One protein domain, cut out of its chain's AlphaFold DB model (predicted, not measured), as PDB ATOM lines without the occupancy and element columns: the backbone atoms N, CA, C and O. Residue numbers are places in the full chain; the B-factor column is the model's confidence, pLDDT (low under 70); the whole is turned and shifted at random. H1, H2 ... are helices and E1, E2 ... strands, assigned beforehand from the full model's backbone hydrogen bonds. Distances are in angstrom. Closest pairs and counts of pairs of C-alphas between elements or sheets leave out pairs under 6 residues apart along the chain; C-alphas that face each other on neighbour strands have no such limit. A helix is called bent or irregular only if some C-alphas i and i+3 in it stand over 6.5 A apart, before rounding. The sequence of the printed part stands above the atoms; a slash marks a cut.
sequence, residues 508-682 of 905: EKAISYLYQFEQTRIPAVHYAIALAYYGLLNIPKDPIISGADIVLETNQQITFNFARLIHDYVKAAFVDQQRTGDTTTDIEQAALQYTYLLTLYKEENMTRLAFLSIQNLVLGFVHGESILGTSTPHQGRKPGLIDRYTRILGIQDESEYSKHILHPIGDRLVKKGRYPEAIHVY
ATOM      1  N   GLU A 508     242.488 131.362 114.993       88.94
ATOM      2  CA  GLU A 508     241.197 130.671 115.045       88.94
ATOM      3  C   GLU A 508     241.392 129.179 115.348       88.94
ATOM      4  O   GLU A 508     240.783 128.633 116.270       88.94
ATOM      5  N   LYS A 509     242.327 128.536 114.634       89.94
ATOM      6  CA  LYS A 509     242.713 127.135 114.863       89.94
ATOM      7  C   LYS A 509     243.364 126.940 116.233       89.94
ATOM      8  O   LYS A 509     243.104 125.930 116.883       89.94
ATOM      9  N   ALA A 510     244.177 127.895 116.693       92.75
ATOM     10  CA  ALA A 510     244.831 127.840 118.000       92.75
ATOM     11  C   ALA A 510     243.805 127.825 119.142       92.75
ATOM     12  O   ALA A 510     243.868 126.967 120.024       92.75
ATOM     13  N   ILE A 511     242.828 128.735 119.098       91.81
ATOM     14  CA  ILE A 511     241.747 128.793 120.085       91.81
ATOM     15  C   ILE A 511     240.868 127.550 120.004       91.81
ATOM     16  O   ILE A 511     240.597 126.940 121.036       91.81
ATOM     17  N   SER A 512     240.477 127.127 118.798       89.31
ATOM     18  CA  SER A 512     239.681 125.911 118.622       89.31
ATOM     19  C   SER A 512     240.373 124.678 119.190       89.31
ATOM     20  O   SER A 512     239.704 123.847 119.797       89.31
ATOM     21  N   TYR A 513     241.692 124.561 119.026       90.06
ATOM     22  CA  TYR A 513     242.465 123.456 119.578       90.06
ATOM     23  C   TYR A 513     242.481 123.482 121.112       90.06
ATOM     24  O   TYR A 513     242.158 122.475 121.733       90.06
ATOM     25  N   LEU A 514     242.771 124.628 121.745       87.25
ATOM     26  CA  LEU A 514     242.723 124.724 123.214       87.25
ATOM     27  C   LEU A 514     241.320 124.491 123.783       87.25
ATOM     28  O   LEU A 514     241.193 123.960 124.884       87.25
ATOM     29  N   TYR A 515     240.274 124.880 123.054       85.62
ATOM     30  CA  TYR A 515     238.889 124.721 123.491       85.62
ATOM     31  C   TYR A 515     238.457 123.245 123.585       85.62
ATOM     32  O   TYR A 515     237.595 122.905 124.400       85.62
ATOM     33  N   GLN A 516     239.080 122.351 122.806       83.62
ATOM     34  CA  GLN A 516     238.789 120.910 122.826       83.62
ATOM     35  C   GLN A 516     239.095 120.272 124.188       83.62
ATOM     36  O   GLN A 516     238.349 119.397 124.632       83.62
ATOM     37  N   PHE A 517     240.141 120.732 124.875       80.06
ATOM     38  CA  PHE A 517     240.552 120.196 126.171       80.06
ATOM     39  C   PHE A 517     239.822 120.904 127.310       80.06
ATOM     40  O   PHE A 517     239.695 122.128 127.329       80.06
ATOM     41  N   GLU A 518     239.357 120.134 128.286       69.50
ATOM     42  CA  GLU A 518     238.540 120.656 129.383       69.50
ATOM     43  C   GLU A 518     239.344 121.611 130.277       69.50
ATOM     44  O   GLU A 518     238.911 122.736 130.527       69.50
ATOM     45  N   GLN A 519     240.573 121.233 130.641       73.00
ATOM     46  CA  GLN A 519     241.446 122.025 131.511       73.00
ATOM     47  C   GLN A 519     241.894 123.372 130.914       73.00
ATOM     48  O   GLN A 519     242.295 124.268 131.653       73.00
ATOM     49  N   THR A 520     241.848 123.538 129.586       81.12
ATOM     50  CA  THR A 520     242.252 124.783 128.904       81.12
ATOM     51  C   THR A 520     241.087 125.554 128.295       81.12
ATOM     52  O   THR A 520     241.311 126.587 127.661       81.12
ATOM     53  N   ARG A 521     239.841 125.120 128.514       80.69
ATOM     54  CA  ARG A 521     238.664 125.737 127.889       80.69
ATOM     55  C   ARG A 521     238.412 127.166 128.361       80.69
ATOM     56  O   ARG A 521     238.185 128.043 127.532       80.69
ATOM     57  N   ILE A 522     238.517 127.425 129.666       83.75
ATOM     58  CA  ILE A 522     238.381 128.780 130.226       83.75
ATOM     59  C   ILE A 522     239.478 129.710 129.667       83.75
ATOM     60  O   ILE A 522     239.121 130.760 129.122       83.75
ATOM     61  N   PRO A 523     240.780 129.343 129.698       85.69
ATOM     62  CA  PRO A 523     241.814 130.103 128.999       85.69
ATOM     63  C   PRO A 523     241.526 130.326 127.512       85.69
ATOM     64  O   PRO A 523     241.730 131.435 127.027       85.69
ATOM     65  N   ALA A 524     241.013 129.323 126.791       89.25
ATOM     66  CA  ALA A 524     240.682 129.451 125.373       89.25
ATOM     67  C   ALA A 524     239.626 130.538 125.121       89.25
ATOM     68  O   ALA A 524     239.828 131.375 124.243       89.25
ATOM     69  N   VAL A 525     238.550 130.587 125.920       89.75
ATOM     70  CA  VAL A 525     237.516 131.634 125.808       89.75
ATOM     71  C   VAL A 525     238.121 133.020 126.026       89.75
ATOM     72  O   VAL A 525     237.920 133.928 125.224       89.75
ATOM     73  N   HIS A 526     238.922 133.186 127.076       91.69
ATOM     74  CA  HIS A 526     239.481 134.488 127.439       91.69
ATOM     75  C   HIS A 526     240.587 134.952 126.484       91.69
ATOM     76  O   HIS A 526     240.683 136.142 126.182       91.69
ATOM     77  N   TYR A 527     241.384 134.034 125.936       92.38
ATOM     78  CA  TYR A 527     242.318 134.358 124.859       92.38
ATOM     79  C   TYR A 527     241.598 134.679 123.550       92.38
ATOM     80  O   TYR A 527     242.056 135.567 122.833       92.38
ATOM     81  N   ALA A 528     240.452 134.052 123.262       91.50
ATOM     82  CA  ALA A 528     239.601 134.453 122.144       91.50
ATOM     83  C   ALA A 528     239.081 135.886 122.329       91.50
ATOM     84  O   ALA A 528     239.161 136.682 121.399       91.50
ATOM     85  N   ILE A 529     238.628 136.245 123.537       91.31
ATOM     86  CA  ILE A 529     238.207 137.615 123.877       91.31
ATOM     87  C   ILE A 529     239.363 138.603 123.688       91.31
ATOM     88  O   ILE A 529     239.176 139.653 123.075       91.31
ATOM     89  N   ALA A 530     240.567 138.267 124.158       90.50
ATOM     90  CA  ALA A 530     241.739 139.118 123.973       90.50
ATOM     91  C   ALA A 530     242.078 139.307 122.484       90.50
ATOM     92  O   ALA A 530     242.257 140.433 122.028       90.50
ATOM     93  N   LEU A 531     242.121 138.226 121.701       88.06
ATOM     94  CA  LEU A 531     242.376 138.289 120.258       88.06
ATOM     95  C   LEU A 531     241.283 139.073 119.517       88.06
ATOM     96  O   LEU A 531     241.605 139.864 118.628       88.06
ATOM     97  N   ALA A 532     240.019 138.915 119.919       86.50
ATOM     98  CA  ALA A 532     238.894 139.675 119.391       86.50
ATOM     99  C   ALA A 532     239.021 141.175 119.685       86.50
ATOM    100  O   ALA A 532     238.849 141.992 118.785       86.50
ATOM    101  N   TYR A 533     239.392 141.543 120.914       85.19
ATOM    102  CA  TYR A 533     239.622 142.934 121.314       85.19
ATOM    103  C   TYR A 533     240.708 143.611 120.464       85.19
ATOM    104  O   TYR A 533     240.538 144.746 120.015       85.19
ATOM    105  N   TYR A 534     241.801 142.901 120.167       80.31
ATOM    106  CA  TYR A 534     242.852 143.430 119.295       80.31
ATOM    107  C   TYR A 534     242.469 143.427 117.801       80.31
ATOM    108  O   TYR A 534     243.042 144.215 117.045       80.31
ATOM    109  N   GLY A 535     241.468 142.642 117.382       79.12
ATOM    110  CA  GLY A 535     241.019 142.502 115.987       79.12
ATOM    111  C   GLY A 535     241.769 141.429 115.189       79.12
ATOM    112  O   GLY A 535     241.844 141.510 113.967       79.12
ATOM    113  N   LEU A 536     242.365 140.452 115.880       83.69
ATOM    114  CA  LEU A 536     243.177 139.377 115.294       83.69
ATOM    115  C   LEU A 536     242.368 138.134 114.889       83.69
ATOM    116  O   LEU A 536     242.952 137.231 114.297       83.69
ATOM    117  N   LEU A 537     241.073 138.074 115.217       83.19
ATOM    118  CA  LEU A 537     240.177 136.996 114.788       83.19
ATOM    119  C   LEU A 537     239.381 137.418 113.557       83.19
ATOM    120  O   LEU A 537     238.795 138.502 113.537       83.19
ATOM    121  N   ASN A 538     239.312 136.531 112.570       79.81
ATOM    122  CA  ASN A 538     238.424 136.679 111.431       79.81
ATOM    123  C   ASN A 538     237.013 136.197 111.801       79.81
ATOM    124  O   ASN A 538     236.813 135.012 112.066       79.81
ATOM    125  N   ILE A 539     236.036 137.099 111.830       78.50
ATOM    126  CA  ILE A 539     234.646 136.796 112.205       78.50
ATOM    127  C   ILE A 539     233.778 136.791 110.946       78.50
ATOM    128  O   ILE A 539     233.973 137.641 110.079       78.50
ATOM    129  N   PRO A 540     232.828 135.849 110.817       75.50
ATOM    130  CA  PRO A 540     231.912 135.857 109.686       75.50
ATOM    131  C   PRO A 540     231.004 137.099 109.706       75.50
ATOM    132  O   PRO A 540     230.507 137.487 110.760       75.50
ATOM    133  N   LYS A 541     230.744 137.674 108.525       68.88
ATOM    134  CA  LYS A 541     229.838 138.831 108.339       68.88
ATOM    135  C   LYS A 541     228.410 138.534 108.804       68.88
ATOM    136  O   LYS A 541     227.719 139.390 109.356       68.88
ATOM    137  N   ASP A 542     227.998 137.288 108.602       68.44
ATOM    138  CA  ASP A 542     226.777 136.745 109.167       68.44
ATOM    139  C   ASP A 542     227.157 135.837 110.345       68.44
ATOM    140  O   ASP A 542     227.641 134.725 110.147       68.44
ATOM    141  N   PRO A 543     226.962 136.276 111.597       61.00
ATOM    142  CA  PRO A 543     227.248 135.453 112.776       61.00
ATOM    143  C   PRO A 543     226.280 134.265 112.934       61.00
ATOM    144  O   PRO A 543     226.497 133.380 113.764       61.00
ATOM    145  N   ILE A 544     225.222 134.241 112.121       60.34
ATOM    146  CA  ILE A 544     224.121 133.273 112.113       60.34
ATOM    147  C   ILE A 544     224.327 132.284 110.950       60.34
ATOM    148  O   ILE A 544     223.421 131.986 110.178       60.34
ATOM    149  N   ILE A 545     225.553 131.806 110.753       55.97
ATOM    150  CA  ILE A 545     225.786 130.706 109.813       55.97
ATOM    151  C   ILE A 545     225.304 129.420 110.486       55.97
ATOM    152  O   ILE A 545     225.702 129.129 111.614       55.97
ATOM    153  N   SER A 546     224.456 128.655 109.790       45.59
ATOM    154  CA  SER A 546     223.968 127.331 110.194       45.59
ATOM    155  C   SER A 546     225.123 126.327 110.318       45.59
ATOM    156  O   SER A 546     225.382 125.533 109.420       45.59
ATOM    157  N   GLY A 547     225.853 126.380 111.428       50.19
ATOM    158  CA  GLY A 547     226.942 125.471 111.758       50.19
ATOM    159  C   GLY A 547     227.147 125.420 113.269       50.19
ATOM    160  O   GLY A 547     227.189 126.455 113.929       50.19
ATOM    161  N   ALA A 548     227.259 124.210 113.822       54.81
ATOM    162  CA  ALA A 548     227.497 123.995 115.253       54.81
ATOM    163  C   ALA A 548     228.943 124.308 115.682       54.81
ATOM    164  O   ALA A 548     229.233 124.382 116.875       54.81
ATOM    165  N   ASP A 549     229.847 124.479 114.716       64.75
ATOM    166  CA  ASP A 549     231.277 124.591 114.968       64.75
ATOM    167  C   ASP A 549     231.708 126.038 115.240       64.75
ATOM    168  O   ASP A 549     231.297 126.988 114.574       64.75
ATOM    169  N   ILE A 550     232.600 126.199 116.223       73.31
ATOM    170  CA  ILE A 550     233.197 127.493 116.600       73.31
ATOM    171  C   ILE A 550     234.116 128.026 115.490       73.31
ATOM    172  O   ILE A 550     234.297 129.235 115.361       73.31
ATOM    173  N   VAL A 551     234.691 127.136 114.677       79.38
ATOM    174  CA  VAL A 551     235.514 127.485 113.517       79.38
ATOM    175  C   VAL A 551     234.850 126.959 112.259       79.38
ATOM    176  O   VAL A 551     234.543 125.774 112.170       79.38
ATOM    177  N   LEU A 552     234.681 127.837 111.276       72.88
ATOM    178  CA  LEU A 552     234.088 127.520 109.985       72.88
ATOM    179  C   LEU A 552     235.147 127.719 108.900       72.88
ATOM    180  O   LEU A 552     235.751 128.788 108.800       72.88
ATOM    181  N   GLU A 553     235.373 126.695 108.083       75.19
ATOM    182  CA  GLU A 553     236.283 126.758 106.938       75.19
ATOM    183  C   GLU A 553     235.451 126.774 105.652       75.19
ATOM    184  O   GLU A 553     234.834 125.781 105.281       75.19
ATOM    185  N   THR A 554     235.384 127.925 104.978       63.91
ATOM    186  CA  THR A 554     234.648 128.096 103.714       63.91
ATOM    187  C   THR A 554     235.587 128.677 102.668       63.91
ATOM    188  O   THR A 554     236.206 129.708 102.904       63.91
ATOM    189  N   ASN A 555     235.719 128.030 101.505       59.81
ATOM    190  CA  ASN A 555     236.549 128.518 100.391       59.81
ATOM    191  C   ASN A 555     237.980 128.933 100.810       59.81
ATOM    192  O   ASN A 555     238.478 129.970 100.379       59.81
ATOM    193  N   GLN A 556     238.640 128.132 101.662       60.84
ATOM    194  CA  GLN A 556     239.974 128.400 102.242       60.84
ATOM    195  C   GLN A 556     240.058 129.611 103.195       60.84
ATOM    196  O   GLN A 556     241.148 129.947 103.663       60.84
ATOM    197  N   GLN A 557     238.935 130.253 103.520       67.88
ATOM    198  CA  GLN A 557     238.845 131.248 104.580       67.88
ATOM    199  C   GLN A 557     238.362 130.583 105.867       67.88
ATOM    200  O   GLN A 557     237.303 129.958 105.915       67.88
ATOM    201  N   ILE A 558     239.171 130.724 106.911       77.88
ATOM    202  CA  ILE A 558     238.840 130.274 108.258       77.88
ATOM    203  C   ILE A 558     238.188 131.457 108.970       77.88
ATOM    204  O   ILE A 558     238.769 132.542 109.023       77.88
ATOM    205  N   THR A 559     236.983 131.251 109.486       81.19
ATOM    206  CA  THR A 559     236.251 132.231 110.293       81.19
ATOM    207  C   THR A 559     235.941 131.644 111.667       81.19
ATOM    208  O   THR A 559     235.875 130.425 111.838       81.19
ATOM    209  N   PHE A 560     235.791 132.510 112.663       84.06
ATOM    210  CA  PHE A 560     235.582 132.155 114.060       84.06
ATOM    211  C   PHE A 560     234.247 132.714 114.545       84.06
ATOM    212  O   PHE A 560     234.052 133.932 114.593       84.06
ATOM    213  N   ASN A 561     233.324 131.834 114.932       84.25
ATOM    214  CA  ASN A 561     232.018 132.221 115.447       84.25
ATOM    215  C   ASN A 561     232.132 132.688 116.909       84.25
ATOM    216  O   ASN A 561     231.844 131.965 117.864       84.25
ATOM    217  N   PHE A 562     232.583 133.931 117.080       85.62
ATOM    218  CA  PHE A 562     232.739 134.560 118.391       85.62
ATOM    219  C   PHE A 562     231.405 134.701 119.131       85.62
ATOM    220  O   PHE A 562     231.358 134.504 120.344       85.62
ATOM    221  N   ALA A 563     230.316 134.991 118.410       82.88
ATOM    222  CA  ALA A 563     228.985 135.096 119.000       82.88
ATOM    223  C   ALA A 563     228.554 133.778 119.650       82.88
ATOM    224  O   ALA A 563     228.086 133.770 120.791       82.88
ATOM    225  N   ARG A 564     228.806 132.660 118.961       81.31
ATOM    226  CA  ARG A 564     228.563 131.317 119.484       81.31
ATOM    227  C   ARG A 564     229.383 131.021 120.731       81.31
ATOM    228  O   ARG A 564     228.814 130.607 121.734       81.31
ATOM    229  N   LEU A 565     230.689 131.293 120.693       85.25
ATOM    230  CA  LEU A 565     231.579 131.067 121.836       85.25
ATOM    231  C   LEU A 565     231.095 131.804 123.096       85.25
ATOM    232  O   LEU A 565     231.046 131.216 124.174       85.25
ATOM    233  N   ILE A 566     230.747 133.088 122.962       87.94
ATOM    234  CA  ILE A 566     230.274 133.906 124.085       87.94
ATOM    235  C   ILE A 566     228.935 133.393 124.607       87.94
ATOM    236  O   ILE A 566     228.774 133.261 125.818       87.94
ATOM    237  N   HIS A 567     227.999 133.065 123.717       82.38
ATOM    238  CA  HIS A 567     226.710 132.505 124.107       82.38
ATOM    239  C   HIS A 567     226.868 131.192 124.889       82.38
ATOM    240  O   HIS A 567     226.327 131.068 125.989       82.38
ATOM    241  N   ASP A 568     227.646 130.247 124.355       76.56
ATOM    242  CA  ASP A 568     227.881 128.937 124.972       76.56
ATOM    243  C   ASP A 568     228.561 129.088 126.340       76.56
ATOM    244  O   ASP A 568     228.177 128.428 127.308       76.56
ATOM    245  N   TYR A 569     229.530 130.003 126.446       83.56
ATOM    246  CA  TYR A 569     230.192 130.299 127.711       83.56
ATOM    247  C   TYR A 569     229.231 130.912 128.734       83.56
ATOM    248  O   TYR A 569     229.183 130.447 129.869       83.56
ATOM    249  N   VAL A 570     228.437 131.916 128.345       83.94
ATOM    250  CA  VAL A 570     227.492 132.578 129.256       83.94
ATOM    251  C   VAL A 570     226.434 131.600 129.755       83.94
ATOM    252  O   VAL A 570     226.136 131.567 130.951       83.94
ATOM    253  N   LYS A 571     225.892 130.772 128.858       79.50
ATOM    254  CA  LYS A 571     224.899 129.763 129.214       79.50
ATOM    255  C   LYS A 571     225.467 128.760 130.222       79.50
ATOM    256  O   LYS A 571     224.893 128.594 131.295       79.50
ATOM    257  N   ALA A 572     226.620 128.168 129.916       73.56
ATOM    258  CA  ALA A 572     227.230 127.142 130.757       73.56
ATOM    259  C   ALA A 572     227.734 127.681 132.105       73.56
ATOM    260  O   ALA A 572     227.598 127.013 133.129       73.56
ATOM    261  N   ALA A 573     228.350 128.867 132.110       71.94
ATOM    262  CA  ALA A 573     228.992 129.422 133.297       71.94
ATOM    263  C   ALA A 573     228.015 130.152 134.223       71.94
ATOM    264  O   ALA A 573     228.262 130.189 135.421       71.94
ATOM    265  N   PHE A 574     226.929 130.730 133.696       75.94
ATOM    266  CA  PHE A 574     226.048 131.593 134.488       75.94
ATOM    267  C   PHE A 574     224.579 131.176 134.454       75.94
ATOM    268  O   PHE A 574     223.928 131.289 135.478       75.94
ATOM    269  N   VAL A 575     224.039 130.671 133.339       69.44
ATOM    270  CA  VAL A 575     222.596 130.356 133.239       69.44
ATOM    271  C   VAL A 575     222.271 128.970 133.793       69.44
ATOM    272  O   VAL A 575     221.375 128.828 134.620       69.44
ATOM    273  N   ASP A 576     223.006 127.933 133.396       65.62
ATOM    274  CA  ASP A 576     222.732 126.569 133.872       65.62
ATOM    275  C   ASP A 576     223.042 126.415 135.372       65.62
ATOM    276  O   ASP A 576     222.379 125.647 136.071       65.62
ATOM    277  N   GLN A 577     223.977 127.218 135.894       58.22
ATOM    278  CA  GLN A 577     224.289 127.290 137.324       58.22
ATOM    279  C   GLN A 577     223.185 127.966 138.159       58.22
ATOM    280  O   GLN A 577     223.067 127.675 139.344       58.22
ATOM    281  N   GLN A 578     222.321 128.804 137.575       56.00
ATOM    282  CA  GLN A 578     221.217 129.455 138.306       56.00
ATOM    283  C   GLN A 578     220.156 128.461 138.808       56.00
ATOM    284  O   GLN A 578     219.396 128.776 139.722       56.00
ATOM    285  N   ARG A 579     220.104 127.241 138.255       51.38
ATOM    286  CA  ARG A 579     219.134 126.210 138.660       51.38
ATOM    287  C   ARG A 579     219.409 125.580 140.031       51.38
ATOM    288  O   ARG A 579     218.555 124.836 140.505       51.38
ATOM    289  N   THR A 580     220.549 125.855 140.673       50.22
ATOM    290  CA  THR A 580     220.943 125.218 141.947       50.22
ATOM    291  C   THR A 580     220.631 126.025 143.215       50.22
ATOM    292  O   THR A 580     220.908 125.527 144.301       50.22
ATOM    293  N   GLY A 581     219.976 127.190 143.116       47.31
ATOM    294  CA  GLY A 581     219.197 127.771 144.226       47.31
ATOM    295  C   GLY A 581     219.728 129.043 144.902       47.31
ATOM    296  O   GLY A 581     218.917 129.737 145.503       47.31
ATOM    297  N   ASP A 582     221.004 129.413 144.747       53.25
ATOM    298  CA  ASP A 582     221.564 130.658 145.313       53.25
ATOM    299  C   ASP A 582     221.971 131.628 144.195       53.25
ATOM    300  O   ASP A 582     223.039 131.511 143.593       53.25
ATOM    301  N   THR A 583     221.097 132.584 143.873       59.38
ATOM    302  CA  THR A 583     221.332 133.571 142.805       59.38
ATOM    303  C   THR A 583     221.764 134.915 143.383       59.38
ATOM    304  O   THR A 583     220.994 135.569 144.082       59.38
ATOM    305  N   THR A 584     222.982 135.360 143.065       69.38
ATOM    306  CA  THR A 584     223.473 136.704 143.407       69.38
ATOM    307  C   THR A 584     223.363 137.645 142.207       69.38
ATOM    308  O   THR A 584     223.523 137.232 141.056       69.38
ATOM    309  N   THR A 585     223.136 138.937 142.461       77.25
ATOM    310  CA  THR A 585     223.143 139.992 141.426       77.25
ATOM    311  C   THR A 585     224.457 140.030 140.636       77.25
ATOM    312  O   THR A 585     224.469 140.373 139.455       77.25
ATOM    313  N   ASP A 586     225.561 139.616 141.262       79.69
ATOM    314  CA  ASP A 586     226.893 139.585 140.654       79.69
ATOM    315  C   ASP A 586     226.999 138.581 139.492       79.69
ATOM    316  O   ASP A 586     227.686 138.851 138.506       79.69
ATOM    317  N   ILE A 587     226.291 137.447 139.560       81.31
ATOM    318  CA  ILE A 587     226.271 136.423 138.497       81.31
ATOM    319  C   ILE A 587     225.499 136.932 137.272       81.31
ATOM    320  O   ILE A 587     225.952 136.781 136.135       81.31
ATOM    321  N   GLU A 588     224.352 137.576 137.494       85.00
ATOM    322  CA  GLU A 588     223.539 138.173 136.426       85.00
ATOM    323  C   GLU A 588     224.294 139.327 135.748       85.00
ATOM    324  O   GLU A 588     224.347 139.420 134.517       85.00
ATOM    325  N   GLN A 589     224.975 140.156 136.546       87.75
ATOM    326  CA  GLN A 589     225.869 141.195 136.043       87.75
ATOM    327  C   GLN A 589     227.020 140.597 135.227       87.75
ATOM    328  O   GLN A 589     227.304 141.095 134.136       87.75
ATOM    329  N   ALA A 590     227.667 139.532 135.708       87.12
ATOM    330  CA  ALA A 590     228.750 138.863 134.994       87.12
ATOM    331  C   ALA A 590     228.301 138.382 133.605       87.12
ATOM    332  O   ALA A 590     228.978 138.677 132.619       87.12
ATOM    333  N   ALA A 591     227.134 137.739 133.494       88.44
ATOM    334  CA  ALA A 591     226.568 137.286 132.219       88.44
ATOM    335  C   ALA A 591     226.367 138.433 131.207       88.44
ATOM    336  O   ALA A 591     226.668 138.295 130.014       88.44
ATOM    337  N   LEU A 592     225.912 139.599 131.678       91.38
ATOM    338  CA  LEU A 592     225.769 140.791 130.839       91.38
ATOM    339  C   LEU A 592     227.124 141.315 130.344       91.38
ATOM    340  O   LEU A 592     227.242 141.660 129.167       91.38
ATOM    341  N   GLN A 593     228.162 141.310 131.191       93.06
ATOM    342  CA  GLN A 593     229.496 141.803 130.816       93.06
ATOM    343  C   GLN A 593     230.085 141.071 129.608       93.06
ATOM    344  O   GLN A 593     230.647 141.711 128.717       93.06
ATOM    345  N   TYR A 594     229.929 139.747 129.545       92.12
ATOM    346  CA  TYR A 594     230.373 138.966 128.387       92.12
ATOM    347  C   TYR A 594     229.523 139.247 127.146       92.12
ATOM    348  O   TYR A 594     230.060 139.339 126.045       92.12
ATOM    349  N   THR A 595     228.217 139.460 127.311       90.31
ATOM    350  CA  THR A 595     227.312 139.765 126.193       90.31
ATOM    351  C   THR A 595     227.658 141.101 125.527       90.31
ATOM    352  O   THR A 595     227.625 141.217 124.300       90.31
ATOM    353  N   TYR A 596     228.111 142.094 126.300       91.25
ATOM    354  CA  TYR A 596     228.602 143.366 125.759       91.25
ATOM    355  C   TYR A 596     229.859 143.221 124.891       91.25
ATOM    356  O   TYR A 596     230.178 144.139 124.135       91.25
ATOM    357  N   LEU A 597     230.580 142.096 124.932       89.50
ATOM    358  CA  LEU A 597     231.740 141.869 124.062       89.50
ATOM    359  C   LEU A 597     231.348 141.653 122.596       89.50
ATOM    360  O   LEU A 597     232.172 141.890 121.717       89.50
ATOM    361  N   LEU A 598     230.097 141.287 122.302       86.56
ATOM    362  CA  LEU A 598     229.618 141.159 120.920       86.56
ATOM    363  C   LEU A 598     229.725 142.487 120.150       86.56
ATOM    364  O   LEU A 598     230.014 142.495 118.957       86.56
ATOM    365  N   THR A 599     229.627 143.614 120.857       85.75
ATOM    366  CA  THR A 599     229.782 144.972 120.302       85.75
ATOM    367  C   THR A 599     231.233 145.365 119.983       85.75
ATOM    368  O   THR A 599     231.479 146.476 119.510       85.75
ATOM    369  N   LEU A 600     232.225 144.499 120.248       82.06
ATOM    370  CA  LEU A 600     233.600 144.713 119.767       82.06
ATOM    371  C   LEU A 600     233.630 144.843 118.236       82.06
ATOM    372  O   LEU A 600     234.456 145.575 117.692       82.06
ATOM    373  N   TYR A 601     232.677 144.197 117.563       77.50
ATOM    374  CA  TYR A 601     232.458 144.277 116.129       77.50
ATOM    375  C   TYR A 601     231.161 145.044 115.882       77.50
ATOM    376  O   TYR A 601     230.074 144.543 116.149       77.50
ATOM    377  N   LYS A 602     231.273 146.273 115.368       70.31
ATOM    378  CA  LYS A 602     230.135 147.187 115.136       70.31
ATOM    379  C   LYS A 602     229.285 146.826 113.907       70.31
ATOM    380  O   LYS A 602     228.738 147.705 113.252       70.31
ATOM    381  N   GLU A 603     229.234 145.553 113.540       75.12
ATOM    382  CA  GLU A 603     228.367 145.091 112.459       75.12
ATOM    383  C   GLU A 603     226.915 145.056 112.946       75.12
ATOM    384  O   GLU A 603     226.645 144.762 114.115       75.12
ATOM    385  N   GLU A 604     225.974 145.363 112.053       75.88
ATOM    386  CA  GLU A 604     224.546 145.436 112.382       75.88
ATOM    387  C   GLU A 604     224.034 144.102 112.946       75.88
ATOM    388  O   GLU A 604     223.403 144.066 114.003       75.88
ATOM    389  N   ASN A 605     224.429 142.988 112.322       78.25
ATOM    390  CA  ASN A 605     224.078 141.638 112.761       78.25
ATOM    391  C   ASN A 605     224.602 141.312 114.171       78.25
ATOM    392  O   ASN A 605     223.872 140.766 114.998       78.25
ATOM    393  N   MET A 606     225.854 141.673 114.473       79.50
ATOM    394  CA  MET A 606     226.461 141.453 115.795       79.50
ATOM    395  C   MET A 606     225.784 142.297 116.879       79.50
ATOM    396  O   MET A 606     225.562 141.821 117.994       79.50
ATOM    397  N   THR A 607     225.398 143.527 116.540       83.38
ATOM    398  CA  THR A 607     224.666 144.427 117.442       83.38
ATOM    399  C   THR A 607     223.265 143.886 117.733       83.38
ATOM    400  O   THR A 607     222.859 143.803 118.892       83.38
ATOM    401  N   ARG A 608     222.556 143.406 116.702       82.69
ATOM    402  CA  ARG A 608     221.254 142.744 116.856       82.69
ATOM    403  C   ARG A 608     221.349 141.498 117.740       82.69
ATOM    404  O   ARG A 608     220.519 141.324 118.629       82.69
ATOM    405  N   LEU A 609     222.376 140.663 117.560       81.00
ATOM    406  CA  LEU A 609     222.608 139.499 118.425       81.00
ATOM    407  C   LEU A 609     222.899 139.885 119.878       81.00
ATOM    408  O   LEU A 609     222.452 139.185 120.791       81.00
ATOM    409  N   ALA A 610     223.613 140.991 120.110       86.19
ATOM    410  CA  ALA A 610     223.836 141.513 121.454       86.19
ATOM    411  C   ALA A 610     222.512 141.892 122.126       86.19
ATOM    412  O   ALA A 610     222.259 141.461 123.251       86.19
ATOM    413  N   PHE A 611     221.633 142.612 121.420       86.94
ATOM    414  CA  PHE A 611     220.299 142.952 121.926       86.94
ATOM    415  C   PHE A 611     219.479 141.708 122.243       86.94
ATOM    416  O   PHE A 611     218.985 141.578 123.359       86.94
ATOM    417  N   LEU A 612     219.395 140.755 121.315       83.00
ATOM    418  CA  LEU A 612     218.632 139.522 121.519       83.00
ATOM    419  C   LEU A 612     219.155 138.695 122.697       83.00
ATOM    420  O   LEU A 612     218.369 138.146 123.470       83.00
ATOM    421  N   SER A 613     220.477 138.628 122.859       82.94
ATOM    422  CA  SER A 613     221.112 137.923 123.975       82.94
ATOM    423  C   SER A 613     220.794 138.594 125.311       82.94
ATOM    424  O   SER A 613     220.413 137.904 126.254       82.94
ATOM    425  N   ILE A 614     220.861 139.929 125.384       88.25
ATOM    426  CA  ILE A 614     220.468 140.693 126.580       88.25
ATOM    427  C   ILE A 614     218.992 140.455 126.902       88.25
ATOM    428  O   ILE A 614     218.672 140.105 128.035       88.25
ATOM    429  N   GLN A 615     218.102 140.588 125.914       86.38
ATOM    430  CA  GLN A 615     216.667 140.359 126.096       86.38
ATOM    431  C   GLN A 615     216.396 138.961 126.672       86.38
ATOM    432  O   GLN A 615     215.618 138.821 127.610       86.38
ATOM    433  N   ASN A 616     217.058 137.923 126.154       81.81
ATOM    434  CA  ASN A 616     216.878 136.551 126.631       81.81
ATOM    435  C   ASN A 616     217.423 136.323 128.045       81.81
ATOM    436  O   ASN A 616     216.770 135.637 128.830       81.81
ATOM    437  N   LEU A 617     218.582 136.897 128.374       83.06
ATOM    438  CA  LEU A 617     219.163 136.800 129.714       83.06
ATOM    439  C   LEU A 617     218.274 137.479 130.757       83.06
ATOM    440  O   LEU A 617     217.958 136.871 131.775       83.06
ATOM    441  N   VAL A 618     217.788 138.689 130.462       85.75
ATOM    442  CA  VAL A 618     216.918 139.447 131.374       85.75
ATOM    443  C   VAL A 618     215.624 138.698 131.690       85.75
ATOM    444  O   VAL A 618     215.179 138.714 132.832       85.75
ATOM    445  N   LEU A 619     215.052 137.963 130.728       81.81
ATOM    446  CA  LEU A 619     213.872 137.124 130.971       81.81
ATOM    447  C   LEU A 619     214.127 135.978 131.967       81.81
ATOM    448  O   LEU A 619     213.161 135.432 132.501       81.81
ATOM    449  N   GLY A 620     215.379 135.558 132.159       75.69
ATOM    450  CA  GLY A 620     215.766 134.501 133.096       75.69
ATOM    451  C   GLY A 620     216.209 135.008 134.470       75.69
ATOM    452  O   GLY A 620     216.333 134.202 135.386       75.69
ATOM    453  N   PHE A 621     216.438 136.313 134.620       81.88
ATOM    454  CA  PHE A 621     216.955 136.896 135.854       81.88
ATOM    455  C   PHE A 621     215.904 136.972 136.962       81.88
ATOM    456  O   PHE A 621     214.719 137.212 136.720       81.88
ATOM    457  N   VAL A 622     216.377 136.794 138.192       74.12
ATOM    458  CA  VAL A 622     215.601 136.934 139.425       74.12
ATOM    459  C   VAL A 622     215.541 138.410 139.828       74.12
ATOM    460  O   VAL A 622     214.482 138.887 140.227       74.12
ATOM    461  N   HIS A 623     216.634 139.171 139.658       74.25
ATOM    462  CA  HIS A 623     216.729 140.581 140.076       74.25
ATOM    463  C   HIS A 623     216.605 141.577 138.908       74.25
ATOM    464  O   HIS A 623     217.344 142.568 138.829       74.25
ATOM    465  N   GLY A 624     215.637 141.352 138.011       74.44
ATOM    466  CA  GLY A 624     215.432 142.157 136.797       74.44
ATOM    467  C   GLY A 624     215.257 143.666 137.039       74.44
ATOM    468  O   GLY A 624     215.731 144.472 136.236       74.44
ATOM    469  N   GLU A 625     214.668 144.069 138.171       79.19
ATOM    470  CA  GLU A 625     214.480 145.484 138.539       79.19
ATOM    471  C   GLU A 625     215.804 146.235 138.735       79.19
ATOM    472  O   GLU A 625     215.942 147.382 138.319       79.19
ATOM    473  N   SER A 626     216.817 145.595 139.325       83.25
ATOM    474  CA  SER A 626     218.137 146.218 139.515       83.25
ATOM    475  C   SER A 626     218.893 146.400 138.191       83.25
ATOM    476  O   SER A 626     219.692 147.324 138.024       83.25
ATOM    477  N   ILE A 627     218.602 145.528 137.224       84.88
ATOM    478  CA  ILE A 627     219.290 145.439 135.939       84.88
ATOM    479  C   ILE A 627     218.706 146.429 134.927       84.88
ATOM    480  O   ILE A 627     219.469 147.127 134.256       84.88
ATOM    481  N   LEU A 628     217.374 146.510 134.844       85.00
ATOM    482  CA  LEU A 628     216.645 147.418 133.948       85.00
ATOM    483  C   LEU A 628     216.418 148.812 134.550       85.00
ATOM    484  O   LEU A 628     216.263 149.790 133.811       85.00
ATOM    485  N   GLY A 629     216.407 148.897 135.881       84.62
ATOM    486  CA  GLY A 629     216.093 150.102 136.634       84.62
ATOM    487  C   GLY A 629     214.688 150.080 137.235       84.62
ATOM    488  O   GLY A 629     213.888 149.158 137.037       84.62
ATOM    489  N   THR A 630     214.381 151.136 137.984       83.12
ATOM    490  CA  THR A 630     213.076 151.333 138.623       83.12
ATOM    491  C   THR A 630     212.474 152.667 138.198       83.12
ATOM    492  O   THR A 630     213.197 153.629 137.956       83.12
ATOM    493  N   SER A 631     211.148 152.742 138.093       78.50
ATOM    494  CA  SER A 631     210.443 154.002 137.833       78.50
ATOM    495  C   SER A 631     209.791 154.489 139.122       78.50
ATOM    496  O   SER A 631     209.144 153.707 139.822       78.50
ATOM    497  N   THR A 632     209.981 155.767 139.464       72.56
ATOM    498  CA  THR A 632     209.281 156.398 140.594       72.56
ATOM    499  C   THR A 632     208.363 157.517 140.100       72.56
ATOM    500  O   THR A 632     208.771 158.277 139.220       72.56
ATOM    501  N   PRO A 633     207.165 157.698 140.695       59.69
ATOM    502  CA  PRO A 633     206.152 158.638 140.194       59.69
ATOM    503  C   PRO A 633     206.583 160.110 140.110       59.69
ATOM    504  O   PRO A 633     205.932 160.891 139.427       59.69
ATOM    505  N   HIS A 634     207.644 160.507 140.820       59.25
ATOM    506  CA  HIS A 634     208.067 161.907 140.946       59.25
ATOM    507  C   HIS A 634     209.473 162.196 140.411       59.25
ATOM    508  O   HIS A 634     209.802 163.357 140.188       59.25
ATOM    509  N   GLN A 635     210.312 161.172 140.232       61.81
ATOM    510  CA  GLN A 635     211.733 161.338 139.901       61.81
ATOM    511  C   GLN A 635     212.107 160.753 138.531       61.81
ATOM    512  O   GLN A 635     213.274 160.794 138.151       61.81
ATOM    513  N   GLY A 636     211.116 160.254 137.780       69.31
ATOM    514  CA  GLY A 636     211.318 159.606 136.491       69.31
ATOM    515  C   GLY A 636     211.986 158.236 136.625       69.31
ATOM    516  O   GLY A 636     212.022 157.628 137.705       69.31
ATOM    517  N   ARG A 637     212.508 157.738 135.502       81.00
ATOM    518  CA  ARG A 637     213.233 156.470 135.425       81.00
ATOM    519  C   ARG A 637     214.587 156.582 136.129       81.00
ATOM    520  O   ARG A 637     215.429 157.402 135.768       81.00
ATOM    521  N   LYS A 638     214.831 155.711 137.106       83.81
ATOM    522  CA  LYS A 638     216.154 155.500 137.695       83.81
ATOM    523  C   LYS A 638     216.923 154.487 136.833       83.81
ATOM    524  O   LYS A 638     216.422 153.378 136.647       83.81
ATOM    525  N   PRO A 639     218.127 154.830 136.338       83.50
ATOM    526  CA  PRO A 639     218.895 153.951 135.464       83.50
ATOM    527  C   PRO A 639     219.310 152.662 136.184       83.50
ATOM    528  O   PRO A 639     219.681 152.688 137.362       83.50
ATOM    529  N   GLY A 640     219.249 151.545 135.462       85.44
ATOM    530  CA  GLY A 640     219.739 150.239 135.885       85.44
ATOM    531  C   GLY A 640     221.189 149.987 135.466       85.44
ATOM    532  O   GLY A 640     221.902 150.867 134.978       85.44
ATOM    533  N   LEU A 641     221.643 148.745 135.641       85.31
ATOM    534  CA  LEU A 641     222.996 148.330 135.253       85.31
ATOM    535  C   LEU A 641     223.228 148.395 133.737       85.31
ATOM    536  O   LEU A 641     224.340 148.716 133.311       85.31
ATOM    537  N   ILE A 642     222.203 148.121 132.920       88.44
ATOM    538  CA  ILE A 642     222.326 148.160 131.453       88.44
ATOM    539  C   ILE A 642     222.543 149.598 130.958       88.44
ATOM    540  O   ILE A 642     223.314 149.803 130.017       88.44
ATOM    541  N   ASP A 643     221.942 150.596 131.614       87.00
ATOM    542  CA  ASP A 643     222.047 152.010 131.226       87.00
ATOM    543  C   ASP A 643     223.492 152.513 131.194       87.00
ATOM    544  O   ASP A 643     223.857 153.284 130.307       87.00
ATOM    545  N   ARG A 644     224.352 152.003 132.088       89.06
ATOM    546  CA  ARG A 644     225.792 152.316 132.120       89.06
ATOM    547  C   ARG A 644     226.514 151.957 130.817       89.06
ATOM    548  O   ARG A 644     227.496 152.611 130.470       89.06
ATOM    549  N   TYR A 645     226.050 150.931 130.104       88.81
ATOM    550  CA  TYR A 645     226.714 150.369 128.922       88.81
ATOM    551  C   TYR A 645     225.974 150.655 127.603       88.81
ATOM    552  O   TYR A 645     226.415 150.203 126.545       88.81
ATOM    553  N   THR A 646     224.904 151.457 127.629       87.25
ATOM    554  CA  THR A 646     224.133 151.903 126.443       87.25
ATOM    555  C   THR A 646     225.016 152.488 125.341       87.25
ATOM    556  O   THR A 646     224.869 152.141 124.170       87.25
ATOM    557  N   ARG A 647     226.030 153.274 125.722       86.31
ATOM    558  CA  ARG A 647     227.000 153.864 124.787       86.31
ATOM    559  C   ARG A 647     227.789 152.822 123.988       86.31
ATOM    560  O   ARG A 647     228.083 153.044 122.817       86.31
ATOM    561  N   ILE A 648     228.145 151.693 124.604       84.88
ATOM    562  CA  ILE A 648     228.855 150.592 123.926       84.88
ATOM    563  C   ILE A 648     227.903 149.806 123.021       84.88
ATOM    564  O   ILE A 648     228.310 149.333 121.963       84.88
ATOM    565  N   LEU A 649     226.638 149.705 123.426       84.50
ATOM    566  CA  LEU A 649     225.557 149.091 122.659       84.50
ATOM    567  C   LEU A 649     225.140 149.904 121.420       84.50
ATOM    568  O   LEU A 649     224.330 149.424 120.635       84.50
ATOM    569  N   GLY A 650     225.693 151.106 121.229       82.06
ATOM    570  CA  GLY A 650     225.355 151.983 120.107       82.06
ATOM    571  C   GLY A 650     224.016 152.706 120.267       82.06
ATOM    572  O   GLY A 650     223.561 153.318 119.313       82.06
ATOM    573  N   ILE A 651     223.418 152.650 121.460       84.75
ATOM    574  CA  ILE A 651     222.146 153.298 121.787       84.75
ATOM    575  C   ILE A 651     222.448 154.729 122.227       84.75
ATOM    576  O   ILE A 651     223.198 154.927 123.190       84.75
ATOM    577  N   GLN A 652     221.898 155.715 121.518       81.00
ATOM    578  CA  GLN A 652     222.125 157.133 121.828       81.00
ATOM    579  C   GLN A 652     220.997 157.720 122.670       81.00
ATOM    580  O   GLN A 652     221.262 158.473 123.606       81.00
ATOM    581  N   ASP A 653     219.765 157.303 122.374       83.62
ATOM    582  CA  ASP A 653     218.559 157.886 122.946       83.62
ATOM    583  C   ASP A 653     217.770 156.888 123.796       83.62
ATOM    584  O   ASP A 653     217.731 155.680 123.538       83.62
ATOM    585  N   GLU A 654     217.039 157.413 124.779       81.44
ATOM    586  CA  GLU A 654     216.110 156.628 125.598       81.44
ATOM    587  C   GLU A 654     214.982 156.007 124.751       81.44
ATOM    588  O   GLU A 654     214.534 154.894 125.021       81.44
ATOM    589  N   SER A 655     214.586 156.662 123.652       82.56
ATOM    590  CA  SER A 655     213.625 156.100 122.695       82.56
ATOM    591  C   SER A 655     214.172 154.863 121.973       82.56
ATOM    592  O   SER A 655     213.425 153.910 121.740       82.56
ATOM    593  N   GLU A 656     215.457 154.856 121.605       84.56
ATOM    594  CA  GLU A 656     216.099 153.691 120.984       84.56
ATOM    595  C   GLU A 656     216.269 152.558 121.993       84.56
ATOM    596  O   GLU A 656     216.002 151.399 121.667       84.56
ATOM    597  N   TYR A 657     216.635 152.891 123.236       86.25
ATOM    598  CA  TYR A 657     216.697 151.928 124.333       86.25
ATOM    599  C   TYR A 657     215.348 151.235 124.539       86.25
ATOM    600  O   TYR A 657     215.266 150.003 124.566       86.25
ATOM    601  N   SER A 658     214.273 152.020 124.600       85.88
ATOM    602  CA  SER A 658     212.920 151.496 124.717       85.88
ATOM    603  C   SER A 658     212.571 150.605 123.529       85.88
ATOM    604  O   SER A 658     212.093 149.489 123.715       85.88
ATOM    605  N   LYS A 659     212.833 151.048 122.295       86.62
ATOM    606  CA  LYS A 659     212.522 150.294 121.070       86.62
ATOM    607  C   LYS A 659     213.271 148.961 120.969       86.62
ATOM    608  O   LYS A 659     212.665 147.969 120.576       86.62
ATOM    609  N   HIS A 660     214.562 148.929 121.299       85.56
ATOM    610  CA  HIS A 660     215.415 147.757 121.076       85.56
ATOM    611  C   HIS A 660     215.556 146.836 122.291       85.56
ATOM    612  O   HIS A 660     215.836 145.654 122.106       85.56
ATOM    613  N   ILE A 661     215.367 147.331 123.516       88.38
ATOM    614  CA  ILE A 661     215.533 146.539 124.744       88.38
ATOM    615  C   ILE A 661     214.199 146.374 125.475       88.38
ATOM    616  O   ILE A 661     213.744 145.242 125.624       88.38
ATOM    617  N   LEU A 662     213.549 147.463 125.900       89.12
ATOM    618  CA  LEU A 662     212.380 147.368 126.791       89.12
ATOM    619  C   LEU A 662     211.147 146.769 126.103       89.12
ATOM    620  O   LEU A 662     210.590 145.797 126.608       89.12
ATOM    621  N   HIS A 663     210.741 147.280 124.937       89.06
ATOM    622  CA  HIS A 663     209.537 146.789 124.257       89.06
ATOM    623  C   HIS A 663     209.613 145.296 123.897       89.06
ATOM    624  O   HIS A 663     208.686 144.572 124.257       89.06
ATOM    625  N   PRO A 664     210.708 144.784 123.294       88.50
ATOM    626  CA  PRO A 664     210.813 143.356 123.004       88.50
ATOM    627  C   PRO A 664     210.796 142.471 124.260       88.50
ATOM    628  O   PRO A 664     210.259 141.364 124.221       88.50
ATOM    629  N   ILE A 665     211.364 142.939 125.382       87.81
ATOM    630  CA  ILE A 665     211.288 142.221 126.666       87.81
ATOM    631  C   ILE A 665     209.838 142.189 127.154       87.81
ATOM    632  O   ILE A 665     209.346 141.112 127.494       87.81
ATOM    633  N   GLY A 666     209.147 143.331 127.135       87.88
ATOM    634  CA  GLY A 666     207.734 143.436 127.496       87.88
ATOM    635  C   GLY A 666     206.855 142.492 126.674       87.88
ATOM    636  O   GLY A 666     206.116 141.688 127.242       87.88
ATOM    637  N   ASP A 667     207.003 142.489 125.346       87.31
ATOM    638  CA  ASP A 667     206.230 141.629 124.441       87.31
ATOM    639  C   ASP A 667     206.461 140.138 124.739       87.31
ATOM    640  O   ASP A 667     205.525 139.331 124.758       87.31
ATOM    641  N   ARG A 668     207.709 139.751 125.024       84.25
ATOM    642  CA  ARG A 668     208.060 138.372 125.391       84.25
ATOM    643  C   ARG A 668     207.531 137.986 126.777       84.25
ATOM    644  O   ARG A 668     207.113 136.841 126.948       84.25
ATOM    645  N   LEU A 669     207.504 138.903 127.745       86.50
ATOM    646  CA  LEU A 669     206.907 138.676 129.070       86.50
ATOM    647  C   LEU A 669     205.390 138.479 128.979       86.50
ATOM    648  O   LEU A 669     204.867 137.539 129.579       86.50
ATOM    649  N   VAL A 670     204.701 139.281 128.159       86.00
ATOM    650  CA  VAL A 670     203.261 139.131 127.878       86.00
ATOM    651  C   VAL A 670     202.964 137.779 127.230       86.00
ATOM    652  O   VAL A 670     202.006 137.113 127.619       86.00
ATOM    653  N   LYS A 671     203.794 137.328 126.278       84.44
ATOM    654  CA  LYS A 671     203.668 135.989 125.667       84.44
ATOM    655  C   LYS A 671     203.887 134.855 126.678       84.44
ATOM    656  O   LYS A 671     203.243 133.819 126.563       84.44
ATOM    657  N   LYS A 672     204.766 135.046 127.669       80.19
ATOM    658  CA  LYS A 672     205.018 134.085 128.762       80.19
ATOM    659  C   LYS A 672     203.999 134.162 129.910       80.19
ATOM    660  O   LYS A 672     204.092 133.354 130.829       80.19
ATOM    661  N   GLY A 673     203.070 135.122 129.894       81.00
ATOM    662  CA  GLY A 673     202.092 135.336 130.967       81.00
ATOM    663  C   GLY A 673     202.661 135.966 132.247       81.00
ATOM    664  O   GLY A 673     202.003 135.937 133.282       81.00
ATOM    665  N   ARG A 674     203.874 136.540 132.210       84.69
ATOM    666  CA  ARG A 674     204.494 137.259 133.346       84.69
ATOM    667  C   ARG A 674     204.108 138.739 133.305       84.69
ATOM    668  O   ARG A 674     204.936 139.609 133.042       84.69
ATOM    669  N   TYR A 675     202.827 139.015 133.513       85.50
ATOM    670  CA  TYR A 675     202.252 140.349 133.331       85.50
ATOM    671  C   TYR A 675     202.752 141.424 134.316       85.50
ATOM    672  O   TYR A 675     203.068 142.516 133.838       85.50
ATOM    673  N   PRO A 676     202.946 141.161 135.629       83.88
ATOM    674  CA  PRO A 676     203.432 142.190 136.556       83.88
ATOM    675  C   PRO A 676     204.800 142.762 136.155       83.88
ATOM    676  O   PRO A 676     205.032 143.968 136.217       83.88
ATOM    677  N   GLU A 677     205.689 141.898 135.667       84.75
ATOM    678  CA  GLU A 677     207.003 142.296 135.163       84.75
ATOM    679  C   GLU A 677     206.906 143.031 133.825       84.75
ATOM    680  O   GLU A 677     207.622 144.005 133.611       84.75
ATOM    681  N   ALA A 678     205.998 142.615 132.932       88.00
ATOM    682  CA  ALA A 678     205.747 143.334 131.684       88.00
ATOM    683  C   ALA A 678     205.278 144.774 131.950       88.00
ATOM    684  O   ALA A 678     205.753 145.707 131.305       88.00
ATOM    685  N   ILE A 679     204.397 144.968 132.938       86.56
ATOM    686  CA  ILE A 679     203.924 146.298 133.340       86.56
ATOM    687  C   ILE A 679     205.080 147.137 133.889       86.56
ATOM    688  O   ILE A 679     205.196 148.311 133.536       86.56
ATOM    689  N   HIS A 680     205.964 146.551 134.703       85.62
ATOM    690  CA  HIS A 680     207.175 147.239 135.165       85.62
ATOM    691  C   HIS A 680     208.046 147.702 133.993       85.62
ATOM    692  O   HIS A 680     208.438 148.865 133.939       85.62
ATOM    693  N   VAL A 681     208.291 146.830 133.011       87.56
ATOM    694  CA  VAL A 681     209.097 147.148 131.821       87.56
ATOM    695  C   VAL A 681     208.477 148.273 130.987       87.56
ATOM    696  O   VAL A 681     209.195 149.189 130.591       87.56
ATOM    697  N   TYR A 682     207.162 148.260 130.758       87.50
ATOM    698  CA  TYR A 682     206.495 149.322 129.993       87.50
ATOM    699  C   TYR A 682     206.407 150.655 130.742       87.50
ATOM    700  O   TYR A 682     206.492 151.720 130.130       87.50
TER     701      TYR A 682
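What this domain is: This is residues 508 to 682 of the 905 residues of the protein "Nuclear pore protein" of Absidia repens (UniProt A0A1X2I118). What shape is this? An up-and-down bundle of three helices, H3, H4 and H5, makes the middle of an elongated body. At one end sit the helical hairpin H1 and H2 and the strand hairpin E1 and E2; at the other sit the helical hairpin H7 and H8, the short H6 and the strand hairpin E3 and E4. What is it made of, and how large is it? The 175 printed residues hold eight named helices and four strands, mostly helix, in the order H1 H2 E1 E2 H3 H4 H5 H6 E3 E4 H7 H8, with two antiparallel sheets, E1 - E2 and E3 - E4. The whole is compact, with a radius of gyration of the C-alphas of 17.5 A and spans of 58 by 36 by 28 A.

How they stand to each other: How are the strands paired? E1, residues 551 to 554, and E2, residues 557 to 560, form an antiparallel hairpin, with N 559 and O 552 within hydrogen-bond range at 2.8 A. E3, residues 629 to 632, and E4, residues 636 to 639, form another, with N 638 and O 630 at 2.8 A. H6, residues 624 to 628, touches no helix; its closest C-alphas to E4 are those of Leu 628 and Pro 639, 7.1 A. What stands near the first strands? The closest C-alphas of E2 and H1, residues 508 to 516, are those of Phe 560 and Glu 508, 5.9 A. H1 touches H2, residues 518 to 534, as a hairpin at 25 degrees, closest at the C-alphas of Tyr 515 and Arg 521, 4.5 A. H2 touches H3, residues 562 to 580, with 525 to 528 alone, at a steep tilt of 48 degrees, closest at the C-alphas of Val 525 and Leu 565, 7.2 A. How do the remaining helices stand? H4, residues 585 to 600, touches H3 and H5, residues 604 to 618, each at a shallow tilt of 8 degrees and opposite ways, with closest C-alphas Val 570 and Ala 591, 5.6 A, and Leu 598 and Ala 610, 5.8 A. H7, residues 654 to 671, touches H5 with 660 to 665 alone at a steep 51 degrees, closest at the C-alphas of Gln 615 and Ile 665, 5.7 A. H7 and H8, residues 675 to 682, form a hairpin at 11 degrees, closest at the C-alphas of Gly 666 and Ala 678, 4.6 A. Are the helix backbones complete? Every O i to N i+4 pair is within hydrogen-bond range in H1, H5, H6 and H8, against 11 of 13 in H2, 10 of 15 in H3, 8 of 12 in H4 and 12 of 14 in H7.

Where its parts are: Where are the anchors? H1 begins at C-alpha 508, (241.197, 130.671, 115.045), and H8 ends at C-alpha 682, (206.495, 149.322, 129.993). How long are the longer helices? From first to last C-alpha H3 is 28.0 A, H2 25.3 A, H4 24.5 A, H7 24.1 A and H5 21.3 A. Which are irregular? H2 is, with C-alphas 519 and 522 7.5 A apart; H3 and H7 only just are, with 573 and 576 6.9 A apart and 660 and 663 6.8 A apart.

The domain as a whole: How far does it reach, and is it cut? The two C-alphas farthest apart are those of Gln 556 and His 634, 60.3 A, and the printed part has no cut. Which links are long? Those from H2 to E1, residues 535 to 550, and from E4 to H7, residues 640 to 653. Where is confidence low? The mean pLDDT of the printed part is 80.0; under 70 are residues 518, 541 to 549, 554 to 557, 575 to 584 and 633 to 636.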